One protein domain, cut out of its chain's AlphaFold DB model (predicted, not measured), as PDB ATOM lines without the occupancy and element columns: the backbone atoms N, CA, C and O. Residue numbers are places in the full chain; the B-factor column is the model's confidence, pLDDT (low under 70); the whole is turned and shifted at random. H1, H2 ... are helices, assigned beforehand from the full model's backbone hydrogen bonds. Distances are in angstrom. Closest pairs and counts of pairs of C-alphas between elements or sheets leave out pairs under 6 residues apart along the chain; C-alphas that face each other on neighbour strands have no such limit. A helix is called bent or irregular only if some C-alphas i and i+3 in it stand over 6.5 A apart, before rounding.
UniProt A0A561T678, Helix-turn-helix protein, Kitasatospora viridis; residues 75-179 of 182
ATOM      1  N   VAL A  75     -21.627 -20.014 -27.294       95.25
ATOM      2  CA  VAL A  75     -21.830 -20.779 -26.051       95.25
ATOM      3  C   VAL A  75     -22.317 -22.207 -26.302       95.25
ATOM      4  O   VAL A  75     -21.885 -23.137 -25.619       95.25
ATOM      5  N   HIS A  76     -23.170 -22.413 -27.309       96.50
ATOM      6  CA  HIS A  76     -23.683 -23.736 -27.664       96.50
ATOM      7  C   HIS A  76     -22.568 -24.585 -28.276       96.50
ATOM      8  O   HIS A  76     -22.323 -25.696 -27.807       96.50
ATOM      9  N   LEU A  77     -21.830 -24.034 -29.248       96.88
ATOM     10  CA  LEU A  77     -20.712 -24.735 -29.882       96.88
ATOM     11  C   LEU A  77     -19.644 -25.144 -28.863       96.88
ATOM     12  O   LEU A  77     -19.189 -26.287 -28.874       96.88
ATOM     13  N   ARG A  78     -19.287 -24.250 -27.930       96.81
ATOM     14  CA  ARG A  78     -18.330 -24.571 -26.866       96.81
ATOM     15  C   ARG A  78     -18.813 -25.728 -25.993       96.81
ATOM     16  O   ARG A  78     -18.041 -26.634 -25.680       96.81
ATOM     17  N   VAL A  79     -20.066 -25.680 -25.544       96.00
ATOM     18  CA  VAL A  79     -20.608 -26.718 -24.657       96.00
ATOM     19  C   VAL A  79     -20.699 -28.061 -25.381       96.00
ATOM     20  O   VAL A  79     -20.349 -29.086 -24.798       96.00
ATOM     21  N   TRP A  80     -21.083 -28.063 -26.657       95.94
ATOM     22  CA  TRP A  80     -21.109 -29.267 -27.488       95.94
ATOM     23  C   TRP A  80     -19.717 -29.845 -27.739       95.94
ATOM     24  O   TRP A  80     -19.582 -31.059 -27.838       95.94
ATOM     25  N   SER A  81     -18.672 -29.012 -27.741       95.31
ATOM     26  CA  SER A  81     -17.281 -29.475 -27.766       95.31
ATOM     27  C   SER A  81     -16.790 -30.002 -26.405       95.31
ATOM     28  O   SER A  81     -15.607 -30.303 -26.256       95.31
ATOM     29  N   GLY A  82     -17.632 -30.018 -25.366       95.62
ATOM     30  CA  GLY A  82     -17.269 -30.476 -24.024       95.62
ATOM     31  C   GLY A  82     -16.477 -29.484 -23.176       95.62
ATOM     32  O   GLY A  82     -16.033 -29.830 -22.081       95.62
ATOM     33  N   ARG A  83     -16.260 -28.251 -23.645       96.12
ATOM     34  CA  ARG A  83     -15.359 -27.312 -22.965       96.12
ATOM     35  C   ARG A  83     -16.124 -26.361 -22.049       96.12
ATOM     36  O   ARG A  83     -17.198 -25.854 -22.371       96.12
ATOM     37  N   ASN A  84     -15.556 -26.087 -20.877       94.19
ATOM     38  CA  ASN A  84     -15.935 -24.905 -20.101       94.19
ATOM     39  C   ASN A  84     -15.227 -23.660 -20.681       94.19
ATOM     40  O   ASN A  84     -14.382 -23.785 -21.568       94.19
ATOM     41  N   GLN A  85     -15.583 -22.465 -20.207       93.19
ATOM     42  CA  GLN A  85     -15.020 -21.212 -20.728       93.19
ATOM     43  C   GLN A  85     -13.496 -21.141 -20.579       93.19
ATOM     44  O   GLN A  85     -12.820 -20.742 -21.517       93.19
ATOM     45  N   VAL A  86     -12.951 -21.585 -19.443       94.94
ATOM     46  CA  VAL A  86     -11.501 -21.577 -19.180       94.94
ATOM     47  C   VAL A  86     -10.762 -22.481 -20.165       94.94
ATOM     48  O   VAL A  86      -9.809 -22.047 -20.803       94.94
ATOM     49  N   ALA A  87     -11.237 -23.712 -20.343       96.06
ATOM     50  CA  ALA A  87     -10.646 -24.678 -21.262       96.06
ATOM     51  C   ALA A  87     -10.727 -24.204 -22.720       96.06
ATOM     52  O   ALA A  87      -9.809 -24.444 -23.499       96.06
ATOM     53  N   MET A  88     -11.816 -23.528 -23.097       96.44
ATOM     54  CA  MET A  88     -11.955 -22.974 -24.441       96.44
ATOM     55  C   MET A  88     -11.047 -21.759 -24.658       96.44
ATOM     56  O   MET A  88     -10.380 -21.684 -25.681       96.44
ATOM     57  N   ALA A  89     -10.949 -20.854 -23.681       95.19
ATOM     58  CA  ALA A  89     -10.026 -19.724 -23.732       95.19
ATOM     59  C   ALA A  89      -8.574 -20.197 -23.902       95.19
ATOM     60  O   ALA A  89      -7.879 -19.728 -24.798       95.19
ATOM     61  N   GLN A  90      -8.156 -21.191 -23.110       95.44
ATOM     62  CA  GLN A  90      -6.833 -21.815 -23.216       95.44
ATOM     63  C   GLN A  90      -6.601 -22.439 -24.594       95.44
ATOM     64  O   GLN A  90      -5.565 -22.190 -25.204       95.44
ATOM     65  N   ALA A  91      -7.570 -23.203 -25.108       94.50
ATOM     66  CA  ALA A  91      -7.464 -23.830 -26.423       94.50
ATOM     67  C   ALA A  91      -7.381 -22.804 -27.568       94.50
ATOM     68  O   ALA A  91      -6.746 -23.069 -28.582       94.50
ATOM     69  N   LEU A  92      -7.988 -21.629 -27.391       92.06
ATOM     70  CA  LEU A  92      -7.926 -20.510 -28.331       92.06
ATOM     71  C   LEU A  92      -6.736 -19.565 -28.065       92.06
ATOM     72  O   LEU A  92      -6.593 -18.551 -28.743       92.06
ATOM     73  N   GLY A  93      -5.898 -19.842 -27.062       91.44
ATOM     74  CA  GLY A  93      -4.790 -18.962 -26.680       91.44
ATOM     75  C   GLY A  93      -5.226 -17.569 -26.198       91.44
ATOM     76  O   GLY A  93      -4.431 -16.631 -26.256       91.44
ATOM     77  N   LEU A  94      -6.470 -17.417 -25.736       91.06
ATOM     78  CA  LEU A  94      -7.053 -16.163 -25.256       91.06
ATOM     79  C   LEU A  94      -7.052 -16.103 -23.724       91.06
ATOM     80  O   LEU A  94      -7.113 -17.127 -23.040       91.06
ATOM     81  N   SER A  95      -7.060 -14.889 -23.166       92.50
ATOM     82  CA  SER A  95      -7.380 -14.722 -21.746       92.50
ATOM     83  C   SER A  95      -8.843 -15.097 -21.483       92.50
ATOM     84  O   SER A  95      -9.699 -14.956 -22.361       92.50
ATOM     85  N   GLY A  96      -9.151 -15.551 -20.264       91.88
ATOM     86  CA  GLY A  96     -10.524 -15.907 -19.885       91.88
ATOM     87  C   GLY A  96     -11.510 -14.747 -20.069       91.88
ATOM     88  O   GLY A  96     -12.603 -14.951 -20.586       91.88
ATOM     89  N   GLU A  97     -11.092 -13.523 -19.734       91.50
ATOM     90  CA  GLU A  97     -11.878 -12.300 -19.938       91.50
ATOM     91  C   GLU A  97     -12.125 -12.008 -21.423       91.50
ATOM     92  O   GLU A  97     -13.255 -11.734 -21.830       91.50
ATOM     93  N   THR A  98     -11.083 -12.132 -22.253       92.56
ATOM     94  CA  THR A  98     -11.207 -11.951 -23.704       92.56
ATOM     95  C   THR A  98     -12.194 -12.957 -24.278       92.56
ATOM     96  O   THR A  98     -13.105 -12.577 -25.009       92.56
ATOM     97  N   TYR A  99     -12.063 -14.231 -23.905       94.69
ATOM     98  CA  TYR A  99     -12.973 -15.268 -24.372       94.69
ATOM     99  C   TYR A  99     -14.413 -15.037 -23.900       94.69
ATOM    100  O   TYR A  99     -15.338 -15.158 -24.698       94.69
ATOM    101  N   LEU A 100     -14.615 -14.660 -22.634       93.00
ATOM    102  CA  LEU A 100     -15.941 -14.354 -22.098       93.00
ATOM    103  C   LEU A 100     -16.610 -13.226 -22.892       93.00
ATOM    104  O   LEU A 100     -17.774 -13.346 -23.277       93.00
ATOM    105  N   ARG A 101     -15.867 -12.154 -23.191       92.69
ATOM    106  CA  ARG A 101     -16.354 -11.043 -24.017       92.69
ATOM    107  C   ARG A 101     -16.740 -11.505 -25.421       92.69
ATOM    108  O   ARG A 101     -17.802 -11.115 -25.910       92.69
ATOM    109  N   VAL A 102     -15.921 -12.346 -26.052       94.00
ATOM    110  CA  VAL A 102     -16.201 -12.926 -27.375       94.00
ATOM    111  C   VAL A 102     -17.454 -13.792 -27.339       94.00
ATOM    112  O   VAL A 102     -18.349 -13.599 -28.153       94.00
ATOM    113  N   GLU A 103     -17.564 -14.704 -26.375       94.50
ATOM    114  CA  GLU A 103     -18.723 -15.588 -26.234       94.50
ATOM    115  C   GLU A 103     -20.022 -14.817 -25.961       94.50
ATOM    116  O   GLU A 103     -21.084 -15.231 -26.422       94.50
ATOM    117  N   THR A 104     -19.929 -13.696 -25.244       91.38
ATOM    118  CA  THR A 104     -21.083 -12.865 -24.876       91.38
ATOM    119  C   THR A 104     -21.527 -11.961 -26.020       91.38
ATOM    120  O   THR A 104     -22.719 -11.830 -26.268       91.38
ATOM    121  N   THR A 105     -20.581 -11.325 -26.714       92.50
ATOM    122  CA  THR A 105     -20.874 -10.239 -27.669       92.50
ATOM    123  C   THR A 105     -20.680 -10.628 -29.132       92.50
ATOM    124  O   THR A 105     -21.066  -9.874 -30.021       92.50
ATOM    125  N   GLY A 106     -20.023 -11.760 -29.400       92.25
ATOM    126  CA  GLY A 106     -19.627 -12.194 -30.739       92.25
ATOM    127  C   GLY A 106     -18.546 -11.310 -31.373       92.25
ATOM    128  O   GLY A 106     -18.322 -11.379 -32.583       92.25
ATOM    129  N   ARG A 107     -17.893 -10.440 -30.589       90.06
ATOM    130  CA  ARG A 107     -16.869  -9.501 -31.068       90.06
ATOM    131  C   ARG A 107     -15.507  -9.844 -30.489       90.06
ATOM    132  O   ARG A 107     -15.340  -9.887 -29.268       90.06
ATOM    133  N   LEU A 108     -14.539 -10.035 -31.375       86.00
ATOM    134  CA  LEU A 108     -13.139 -10.165 -31.010       86.00
ATOM    135  C   LEU A 108     -12.564  -8.778 -30.673       86.00
ATOM    136  O   LEU A 108     -12.869  -7.801 -31.358       86.00
ATOM    137  N   PRO A 109     -11.761  -8.633 -29.608       82.06
ATOM    138  CA  PRO A 109     -10.988  -7.413 -29.410       82.06
ATOM    139  C   PRO A 109      -9.931  -7.266 -30.507       82.06
ATOM    140  O   PRO A 109      -9.291  -8.252 -30.867       82.06
ATOM    141  N   ARG A 110      -9.654  -6.032 -30.948       77.31
ATOM    142  CA  ARG A 110      -8.605  -5.746 -31.948       77.31
ATOM    143  C   ARG A 110      -7.238  -6.343 -31.597       77.31
ATOM    144  O   ARG A 110      -6.516  -6.791 -32.472       77.31
ATOM    145  N   SER A 111      -6.880  -6.372 -30.313       73.19
ATOM    146  CA  SER A 111      -5.629  -6.984 -29.846       73.19
ATOM    147  C   SER A 111      -5.593  -8.501 -30.039       73.19
ATOM    148  O   SER A 111      -4.531  -9.059 -30.292       73.19
ATOM    149  N   ALA A 112      -6.743  -9.171 -29.932       74.81
ATOM    150  CA  ALA A 112      -6.861 -10.585 -30.251       74.81
ATOM    151  C   ALA A 112      -6.832 -10.796 -31.770       74.81
ATOM    152  O   ALA A 112      -6.142 -11.698 -32.221       74.81
ATOM    153  N   GLU A 113      -7.497  -9.938 -32.554       73.25
ATOM    154  CA  GLU A 113      -7.455  -9.980 -34.027       73.25
ATOM    155  C   GLU A 113      -6.014  -9.891 -34.547       73.25
ATOM    156  O   GLU A 113      -5.587 -10.766 -35.296       73.25
ATOM    157  N   ALA A 114      -5.231  -8.928 -34.048       69.94
ATOM    158  CA  ALA A 114      -3.835  -8.708 -34.438       69.94
ATOM    159  C   ALA A 114      -2.917  -9.925 -34.202       69.94
ATOM    160  O   ALA A 114      -1.920 -10.114 -34.900       69.94
ATOM    161  N   ARG A 115      -3.261 -10.798 -33.245       66.50
ATOM    162  CA  ARG A 115      -2.512 -12.037 -32.992       66.50
ATOM    163  C   ARG A 115      -2.647 -13.026 -34.148       66.50
ATOM    164  O   ARG A 115      -1.677 -13.699 -34.479       66.50
ATOM    165  N   PHE A 116      -3.822 -13.091 -34.766       63.38
ATOM    166  CA  PHE A 116      -4.085 -13.946 -35.927       63.38
ATOM    167  C   PHE A 116      -3.578 -13.317 -37.233       63.38
ATOM    168  O   PHE A 116      -3.402 -14.014 -38.228       63.38
ATOM    169  N   GLU A 117      -3.288 -12.012 -37.225       60.69
ATOM    170  CA  GLU A 117      -2.651 -11.308 -38.343       60.69
ATOM    171  C   GLU A 117      -1.145 -11.592 -38.463       60.69
ATOM    172  O   GLU A 117      -0.567 -11.350 -39.519       60.69
ATOM    173  N   SER A 118      -0.511 -12.113 -37.407       56.59
ATOM    174  CA  SER A 118       0.950 -12.251 -37.320       56.59
ATOM    175  C   SER A 118       1.489 -13.660 -37.627       56.59
ATOM    176  O   SER A 118       2.697 -13.870 -37.511       56.59
ATOM    177  N   GLU A 119       0.647 -14.640 -37.989       56.84
ATOM    178  CA  GLU A 119       1.135 -15.994 -38.301       56.84
ATOM    179  C   GLU A 119       1.825 -16.082 -39.683       56.84
ATOM    180  O   GLU A 119       1.377 -15.449 -40.648       56.84
ATOM    181  N   PRO A 120       2.908 -16.879 -39.824       49.59
ATOM    182  CA  PRO A 120       3.610 -17.034 -41.094       49.59
ATOM    183  C   PRO A 120       2.739 -17.830 -42.077       49.59
ATOM    184  O   PRO A 120       2.643 -19.051 -41.994       49.59
ATOM    185  N   GLY A 121       2.084 -17.134 -43.008       60.78
ATOM    186  CA  GLY A 121       1.172 -17.750 -43.984       60.78
ATOM    187  C   GLY A 121       0.102 -16.814 -44.553       60.78
ATOM    188  O   GLY A 121      -0.548 -17.159 -45.536       60.78
ATOM    189  N   GLY A 122      -0.046 -15.614 -43.982       61.69
ATOM    190  CA  GLY A 122      -1.023 -14.615 -44.415       61.69
ATOM    191  C   GLY A 122      -2.248 -14.548 -43.499       61.69
ATOM    192  O   GLY A 122      -2.379 -15.304 -42.542       61.69
ATOM    193  N   ARG A 123      -3.143 -13.592 -43.779       68.00
ATOM    194  CA  ARG A 123      -4.309 -13.278 -42.941       68.00
ATOM    195  C   ARG A 123      -5.314 -14.440 -42.945       68.00
ATOM    196  O   ARG A 123      -6.062 -14.597 -43.908       68.00
ATOM    197  N   VAL A 124      -5.372 -15.213 -41.859       75.12
ATOM    198  CA  VAL A 124      -6.414 -16.233 -41.646       75.12
ATOM    199  C   VAL A 124      -7.575 -15.605 -40.864       75.12
ATOM    200  O   VAL A 124      -7.356 -15.102 -39.761       75.12
ATOM    201  N   PRO A 125      -8.813 -15.612 -41.394       81.69
ATOM    202  CA  PRO A 125      -9.978 -15.140 -40.652       81.69
ATOM    203  C   PRO A 125     -10.163 -15.914 -39.344       81.69
ATOM    204  O   PRO A 125      -9.924 -17.124 -39.291       81.69
ATOM    205  N   TRP A 126     -10.653 -15.230 -38.308       85.00
ATOM    206  CA  TRP A 126     -10.952 -15.823 -37.001       85.00
ATOM    207  C   TRP A 126     -11.742 -17.131 -37.124       85.00
ATOM    208  O   TRP A 126     -11.429 -18.119 -36.464       85.00
ATOM    209  N   GLU A 127     -12.747 -17.159 -37.995       88.81
ATOM    210  CA  GLU A 127     -13.641 -18.294 -38.163       88.81
ATOM    211  C   GLU A 127     -12.921 -19.500 -38.760       88.81
ATOM    212  O   GLU A 127     -13.214 -20.635 -38.393       88.81
ATOM    213  N   ALA A 128     -11.958 -19.270 -39.653       88.38
ATOM    214  CA  ALA A 128     -11.137 -20.333 -40.216       88.38
ATOM    215  C   ALA A 128     -10.163 -20.894 -39.173       88.38
ATOM    216  O   ALA A 128      -9.992 -22.109 -39.084       88.38
ATOM    217  N   TRP A 129      -9.582 -20.022 -38.346       87.81
ATOM    218  CA  TRP A 129      -8.624 -20.408 -37.315       87.81
ATOM    219  C   TRP A 129      -9.275 -21.123 -36.118       87.81
ATOM    220  O   TRP A 129      -8.801 -22.164 -35.670       87.81
ATOM    221  N   ALA A 130     -10.387 -20.596 -35.602       92.44
ATOM    222  CA  ALA A 130     -11.028 -21.109 -34.392       92.44
ATOM    223  C   ALA A 130     -11.954 -22.308 -34.654       92.44
ATOM    224  O   ALA A 130     -12.218 -23.086 -33.734       92.44
ATOM    225  N   ALA A 131     -12.456 -22.497 -35.879       94.81
ATOM    226  CA  ALA A 131     -13.403 -23.569 -36.200       94.81
ATOM    227  C   ALA A 131     -12.925 -24.981 -35.806       94.81
ATOM    228  O   ALA A 131     -13.701 -25.690 -35.150       94.81
ATOM    229  N   PRO A 132     -11.664 -25.384 -36.073       94.88
ATOM    230  CA  PRO A 132     -11.129 -26.661 -35.600       94.88
ATOM    231  C   PRO A 132     -11.152 -26.801 -34.073       94.88
ATOM    232  O   PRO A 132     -11.453 -27.877 -33.559       94.88
ATOM    233  N   VAL A 133     -10.910 -25.715 -33.330       95.44
ATOM    234  CA  VAL A 133     -10.936 -25.720 -31.856       95.44
ATOM    235  C   VAL A 133     -12.348 -26.002 -31.334       95.44
ATOM    236  O   VAL A 133     -12.525 -26.769 -30.383       95.44
ATOM    237  N   TYR A 134     -13.367 -25.449 -31.995       95.69
ATOM    238  CA  TYR A 134     -14.777 -25.748 -31.723       95.69
ATOM    239  C   TYR A 134     -15.243 -27.105 -32.274       95.69
ATOM    240  O   TYR A 134     -16.319 -27.565 -31.897       95.69
ATOM    241  N   GLY A 135     -14.458 -27.755 -33.138       95.56
ATOM    242  CA  GLY A 135     -14.838 -29.001 -33.807       95.56
ATOM    243  C   GLY A 135     -15.948 -28.814 -34.847       95.56
ATOM    244  O   GLY A 135     -16.796 -29.689 -35.006       95.56
ATOM    245  N   VAL A 136     -15.989 -27.660 -35.520       96.62
ATOM    246  CA  VAL A 136     -16.994 -27.329 -36.546       96.62
ATOM    247  C   VAL A 136     -16.340 -26.783 -37.814       96.62
ATOM    248  O   VAL A 136     -15.131 -26.599 -37.871       96.62
ATOM    249  N   THR A 137     -17.142 -26.512 -38.844       96.75
ATOM    250  CA  THR A 137     -16.678 -25.818 -40.051       96.75
ATOM    251  C   THR A 137     -16.582 -24.302 -39.822       96.75
ATOM    252  O   THR A 137     -17.332 -23.767 -38.996       96.75
ATOM    253  N   PRO A 138     -15.742 -23.578 -40.590       95.44
ATOM    254  CA  PRO A 138     -15.673 -22.115 -40.530       95.44
ATOM    255  C   PRO A 138     -17.030 -21.442 -40.750       95.44
ATOM    256  O   PRO A 138     -17.405 -20.548 -40.002       95.44
ATOM    257  N   HIS A 139     -17.821 -21.940 -41.706       96.38
ATOM    258  CA  HIS A 139     -19.164 -21.420 -41.973       96.38
ATOM    259  C   HIS A 139     -20.099 -21.555 -40.761       96.38
ATOM    260  O   HIS A 139     -20.818 -20.620 -40.415       96.38
ATOM    261  N   ARG A 140     -20.053 -22.695 -40.060       96.56
ATOM    262  CA  ARG A 140     -20.861 -22.906 -38.851       96.56
ATOM    263  C   ARG A 140     -20.406 -22.016 -37.696       96.56
ATOM    264  O   ARG A 140     -21.245 -21.575 -36.912       96.56
ATOM    265  N   LEU A 141     -19.103 -21.758 -37.576       96.56
ATOM    266  CA  LEU A 141     -18.579 -20.840 -36.566       96.56
ATOM    267  C   LEU A 141     -18.947 -19.381 -36.873       96.56
ATOM    268  O   LEU A 141     -19.318 -18.656 -35.951       96.56
ATOM    269  N   LEU A 142     -18.904 -18.972 -38.145       95.25
ATOM    270  CA  LEU A 142     -19.343 -17.647 -38.591       95.25
ATOM    271  C   LEU A 142     -20.811 -17.405 -38.229       95.25
ATOM    272  O   LEU A 142     -21.102 -16.479 -37.476       95.25
ATOM    273  N   ALA A 143     -21.706 -18.304 -38.649       96.62
ATOM    274  CA  ALA A 143     -23.135 -18.205 -38.352       96.62
ATOM    275  C   ALA A 143     -23.415 -18.150 -36.839       96.62
ATOM    276  O   ALA A 143     -24.247 -17.375 -36.373       96.62
ATOM    277  N   ALA A 144     -22.686 -18.936 -36.036       96.62
ATOM    278  CA  ALA A 144     -22.825 -18.892 -34.582       96.62
ATOM    279  C   ALA A 144     -22.291 -17.595 -33.957       96.62
ATOM    280  O   ALA A 144     -22.781 -17.169 -32.912       96.62
ATOM    281  N   THR A 145     -21.285 -16.979 -34.576       95.81
ATOM    282  CA  THR A 145     -20.729 -15.690 -34.154       95.81
ATOM    283  C   THR A 145     -21.715 -14.564 -34.459       95.81
ATOM    284  O   THR A 145     -21.962 -13.730 -33.591       95.81
ATOM    285  N   GLU A 146     -22.325 -14.571 -35.645       95.81
ATOM    286  CA  GLU A 146     -23.393 -13.645 -36.044       95.81
ATOM    287  C   GLU A 146     -24.606 -13.770 -35.119       95.81
ATOM    288  O   GLU A 146     -24.989 -12.792 -34.486       95.81
ATOM    289  N   ALA A 147     -25.100 -14.988 -34.884       95.94
ATOM    290  CA  ALA A 147     -26.205 -15.219 -33.953       95.94
ATOM    291  C   ALA A 147     -25.888 -14.779 -32.510       95.94
ATOM    292  O   ALA A 147     -26.784 -14.363 -31.771       95.94
ATOM    293  N   THR A 148     -24.625 -14.865 -32.070       95.38
ATOM    294  CA  THR A 148     -24.209 -14.290 -30.782       95.38
ATOM    295  C   THR A 148     -24.295 -12.760 -30.806       95.38
ATOM    296  O   THR A 148     -24.769 -12.181 -29.827       95.38
ATOM    297  N   ARG A 149     -23.867 -12.097 -31.892       95.00
ATOM    298  CA  ARG A 149     -23.955 -10.631 -32.032       95.00
ATOM    299  C   ARG A 149     -25.408 -10.166 -32.013       95.00
ATOM    300  O   ARG A 149     -25.718  -9.261 -31.246       95.00
ATOM    301  N   ASP A 150     -26.279 -10.825 -32.770       94.19
ATOM    302  CA  ASP A 150     -27.701 -10.478 -32.855       94.19
ATOM    303  C   ASP A 150     -28.389 -10.629 -31.500       94.19
ATOM    304  O   ASP A 150     -29.098  -9.734 -31.041       94.19
ATOM    305  N   HIS A 151     -28.116 -11.737 -30.803       92.00
ATOM    306  CA  HIS A 151     -28.643 -11.954 -29.460       92.00
ATOM    307  C   HIS A 151     -28.163 -10.886 -28.472       92.00
ATOM    308  O   HIS A 151     -28.932 -10.428 -27.629       92.00
ATOM    309  N   TRP A 152     -26.894 -10.485 -28.558       90.44
ATOM    310  CA  TRP A 152     -26.352  -9.432 -27.710       90.44
ATOM    311  C   TRP A 152     -26.965  -8.061 -28.014       90.44
ATOM    312  O   TRP A 152     -27.293  -7.333 -27.077       90.44
ATOM    313  N   SER A 153     -27.159  -7.719 -29.290       89.69
ATOM    314  CA  SER A 153     -27.869  -6.498 -29.688       89.69
ATOM    315  C   SER A 153     -29.296  -6.493 -29.142       89.69
ATOM    316  O   SER A 153     -29.668  -5.546 -28.459       89.69
ATOM    317  N   MET A 154     -30.044  -7.587 -29.312       89.44
ATOM    318  CA  MET A 154     -31.395  -7.740 -28.761       89.44
ATOM    319  C   MET A 154     -31.428  -7.538 -27.238       89.44
ATOM    320  O   MET A 154     -32.213  -6.734 -26.742       89.44
ATOM    321  N   LEU A 155     -30.545  -8.212 -26.486       85.88
ATOM    322  CA  LEU A 155     -30.463  -8.045 -25.029       85.88
ATOM    323  C   LEU A 155     -30.142  -6.606 -24.622       85.88
ATOM    324  O   LEU A 155     -30.650  -6.122 -23.612       85.88
ATOM    325  N   ARG A 156     -29.284  -5.927 -25.388       83.94
ATOM    326  CA  ARG A 156     -28.929  -4.533 -25.137       83.94
ATOM    327  C   ARG A 156     -30.123  -3.610 -25.374       83.94
ATOM    328  O   ARG A 156     -30.358  -2.745 -24.538       83.94
ATOM    329  N   THR A 157     -30.877  -3.814 -26.453       85.75
ATOM    330  CA  THR A 157     -32.105  -3.062 -26.741       85.75
ATOM    331  C   THR A 157     -33.153  -3.290 -25.654       85.75
ATOM    332  O   THR A 157     -33.681  -2.328 -25.112       85.75
ATOM    333  N   GLU A 158     -33.400  -4.538 -25.249       86.69
ATOM    334  CA  GLU A 158     -34.345  -4.838 -24.164       86.69
ATOM    335  C   GLU A 158     -33.926  -4.226 -22.826       86.69
ATOM    336  O   GLU A 158     -34.762  -3.729 -22.070       86.69
ATOM    337  N   TRP A 159     -32.634  -4.302 -22.494       83.88
ATOM    338  CA  TRP A 159     -32.103  -3.675 -21.289       83.88
ATOM    339  C   TRP A 159     -32.300  -2.161 -21.338       83.88
ATOM    340  O   TRP A 159     -32.753  -1.577 -20.357       83.88
ATOM    341  N   TRP A 160     -32.025  -1.547 -22.487       79.12
ATOM    342  CA  TRP A 160     -32.219  -0.120 -22.705       79.12
ATOM    343  C   TRP A 160     -33.672   0.310 -22.523       79.12
ATOM    344  O   TRP A 160     -33.933   1.243 -21.767       79.12
ATOM    345  N   SER A 161     -34.619  -0.418 -23.122       82.19
ATOM    346  CA  SER A 161     -36.052  -0.169 -22.932       82.19
ATOM    347  C   SER A 161     -36.442  -0.242 -21.455       82.19
ATOM    348  O   SER A 161     -37.108   0.656 -20.951       82.19
ATOM    349  N   ARG A 162     -35.945  -1.242 -20.713       83.56
ATOM    350  CA  ARG A 162     -36.209  -1.363 -19.268       83.56
ATOM    351  C   ARG A 162     -35.618  -0.216 -18.448       83.56
ATOM    352  O   ARG A 162     -36.206   0.160 -17.438       83.56
ATOM    353  N   VAL A 163     -34.453   0.307 -18.836       81.75
ATOM    354  CA  VAL A 163     -33.850   1.482 -18.183       81.75
ATOM    355  C   VAL A 163     -34.696   2.721 -18.450       81.75
ATOM    356  O   VAL A 163     -35.015   3.428 -17.502       81.75
ATOM    357  N   GLN A 164     -35.121   2.951 -19.695       79.94
ATOM    358  CA  GLN A 164     -35.996   4.078 -20.040       79.94
ATOM    359  C   GLN A 164     -37.353   4.007 -19.318       79.94
ATOM    360  O   GLN A 164     -37.841   5.026 -18.842       79.94
ATOM    361  N   GLU A 165     -37.936   2.815 -19.181       83.19
ATOM    362  CA  GLU A 165     -39.199   2.610 -18.456       83.19
ATOM    363  C   GLU A 165     -39.075   2.849 -16.945       83.19
ATOM    364  O   GLU A 165     -40.011   3.343 -16.318       83.19
ATOM    365  N   ARG A 166     -37.943   2.470 -16.338       83.38
ATOM    366  CA  ARG A 166     -37.741   2.565 -14.883       83.38
ATOM    367  C   ARG A 166     -37.168   3.903 -14.434       83.38
ATOM    368  O   ARG A 166     -37.521   4.376 -13.359       83.38
ATOM    369  N   GLU A 167     -36.269   4.479 -15.224       84.00
ATOM    370  CA  GLU A 167     -35.488   5.671 -14.890       84.00
ATOM    371  C   GLU A 167     -35.303   6.551 -16.145       84.00
ATOM    372  O   GLU A 167     -34.200   6.631 -16.695       84.00
ATOM    373  N   PRO A 168     -36.368   7.222 -16.624       80.75
ATOM    374  CA  PRO A 168     -36.355   7.941 -17.901       80.75
ATOM    375  C   PRO A 168     -35.305   9.061 -17.951       80.75
ATOM    376  O   PRO A 168     -34.593   9.193 -18.944       80.75
ATOM    377  N   GLU A 169     -35.121   9.803 -16.854       82.06
ATOM    378  CA  GLU A 169     -34.107  10.865 -16.760       82.06
ATOM    379  C   GLU A 169     -32.669  10.324 -16.862       82.06
ATOM    380  O   GLU A 169     -31.779  10.979 -17.415       82.06
ATOM    381  N   TRP A 170     -32.429   9.108 -16.355       75.88
ATOM    382  CA  TRP A 170     -31.150   8.424 -16.520       75.88
ATOM    383  C   TRP A 170     -31.037   7.907 -17.962       75.88
ATOM    384  O   TRP A 170     -30.069   8.228 -18.644       75.88
ATOM    385  N   GLY A 171     -32.057   7.240 -18.504       74.25
ATOM    386  CA  GLY A 171     -32.090   6.828 -19.915       74.25
ATOM    387  C   GLY A 171     -31.693   7.949 -20.890       74.25
ATOM    388  O   GLY A 171     -30.767   7.775 -21.680       74.25
ATOM    389  N   GLU A 172     -32.292   9.139 -20.767       77.19
ATOM    390  CA  GLU A 172     -31.974  10.303 -21.611       77.19
ATOM    391  C   GLU A 172     -30.542  10.828 -21.437       77.19
ATOM    392  O   GLU A 172     -29.891  11.253 -22.399       77.19
ATOM    393  N   ARG A 173     -30.033  10.849 -20.200       77.00
ATOM    394  CA  ARG A 173     -28.658  11.284 -19.921       77.00
ATOM    395  C   ARG A 173     -27.650  10.306 -20.521       77.00
ATOM    396  O   ARG A 173     -26.628  10.729 -21.056       77.00
ATOM    397  N   LEU A 174     -27.949   9.018 -20.446       73.00
ATOM    398  CA  LEU A 174     -27.149   7.927 -20.987       73.00
ATOM    399  C   LEU A 174     -27.155   7.976 -22.525       73.00
ATOM    400  O   LEU A 174     -26.099   7.840 -23.144       73.00
ATOM    401  N   GLU A 175     -28.304   8.295 -23.129       74.94
ATOM    402  CA  GLU A 175     -28.463   8.495 -24.575       74.94
ATOM    403  C   GLU A 175     -27.638   9.679 -25.080       74.94
ATOM    404  O   GLU A 175     -26.903   9.561 -26.058       74.94
ATOM    405  N   ARG A 176     -27.674  10.810 -24.362       77.56
ATOM    406  CA  ARG A 176     -26.838  11.981 -24.668       77.56
ATOM    407  C   ARG A 176     -25.339  11.696 -24.572       77.56
ATOM    408  O   ARG A 176     -24.564  12.332 -25.279       77.56
ATOM    409  N   MET A 177     -24.922  10.785 -23.691       71.44
ATOM    410  CA  MET A 177     -23.506  10.477 -23.461       71.44
ATOM    411  C   MET A 177     -22.944   9.420 -24.416       71.44
ATOM    412  O   MET A 177     -21.784   9.523 -24.811       71.44
ATOM    413  N   PHE A 178     -23.731   8.399 -24.761       73.19
ATOM    414  CA  PHE A 178     -23.237   7.214 -25.473       73.19
ATOM    415  C   PHE A 178     -24.015   6.880 -26.755       73.19
ATOM    416  O   PHE A 178     -23.607   5.971 -27.479       73.19
ATOM    417  N   GLY A 179     -25.086   7.620 -27.055       70.00
ATOM    418  CA  GLY A 179     -26.040   7.314 -28.119       70.00
ATOM    419  C   GLY A 179     -27.024   6.210 -27.724       70.00
ATOM    420  O   GLY A 179     -26.761   5.411 -26.820       70.00
TER     421      GLY A 179
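What this domain is: This is residues 75 to 179 of the 182 residues of the protein "Helix-turn-helix protein" of Kitasatospora viridis (UniProt A0A561T678). One long helix, H6, makes the long axis of an elongated shape; the short helices H1, H2, H3 and H5 gather in a loose cluster beside its first part, and H7 folds back from its other end as the short arm of a hairpin. H4 lies on the far side of the cluster from H1, and residues 154 to 159 of H6 stand free between the cluster and H7. The printed part has 105 residues with seven named helices, H1 to H7 in order along the chain, and no named strand: the class is all helix. It is loose, with a radius of gyration of the C-alphas of 16.8 A, and spans 52 by 29 by 24 A.

How they stand to each other: H1, residues 75 to 80, is close but not clearly touching to H5, residues 126 to 134, with the closest C-alphas, those of Arg 78 and Tyr 134, 6.1 A apart. H2, residues 85 to 91, touches H3, residues 96 to 105, the closest C-alphas being those of Ala 89 and Tyr 99 at 5.4 A; their lines are only just about perpendicular, at 70.2 degrees. The hub is H6, residues 138 to 166, which touches three helices. With residues 148 to 152 alone it touches H3, about perpendicular at 77 degrees, and the closest C-alphas are those of Thr 105 and Arg 149, 5.4 A apart. With residues 138 to 142 alone it touches H5, where the closest C-alphas, those of Ala 128 and Pro 138, are 4.9 A apart. H4, residues 110 to 117, is close but not clearly touching to H5, with C-alphas 116 and 126 closest at 7.2 A, and is apart from H6. H7, residues 168 to 178, forms a helical hairpin with H6, at a steep tilt of 44 degrees, opposite ways; residues 160 to 164 of H6 alone touch it, and the closest C-alphas, those of Gln 164 and Gly 171, are 4.8 A apart. Every O i to N i+4 pair is within hydrogen-bond range in H1, H2, H3, H6 and H7, against 2 of 4 in H4 and 3 of 5 in H5.

Where its parts are: H1 begins at C-alpha 75, at (-21.830, -20.779, -26.051), and measures 8.6 A from first to last C-alpha. H2 measures 9.8 A, H3 14.1 A, H4 10.4 A and H5 11.9 A. H5 is irregular, but only just: C-alphas 129 and 132 are 7.0 A apart. H6 runs 41.9 A from first to last C-alpha, with C-alpha 138 at (-15.673, -22.115, -40.530) and C-alpha 166 at (-37.741, 2.565, -14.883). H7 measures 15.2 A and ends at C-alpha 178, at (-23.237, 7.214, -25.473).

The domain as a whole: The two C-alphas farthest apart, those of Gly 121 and Glu 169, are 53.0 A apart. The printed part has no cut and no long link; the link from H4 to H5, 8 residues, is short, and the others are tight. The mean pLDDT of the printed part is 86.2, and residues 114 to 123 are under 70.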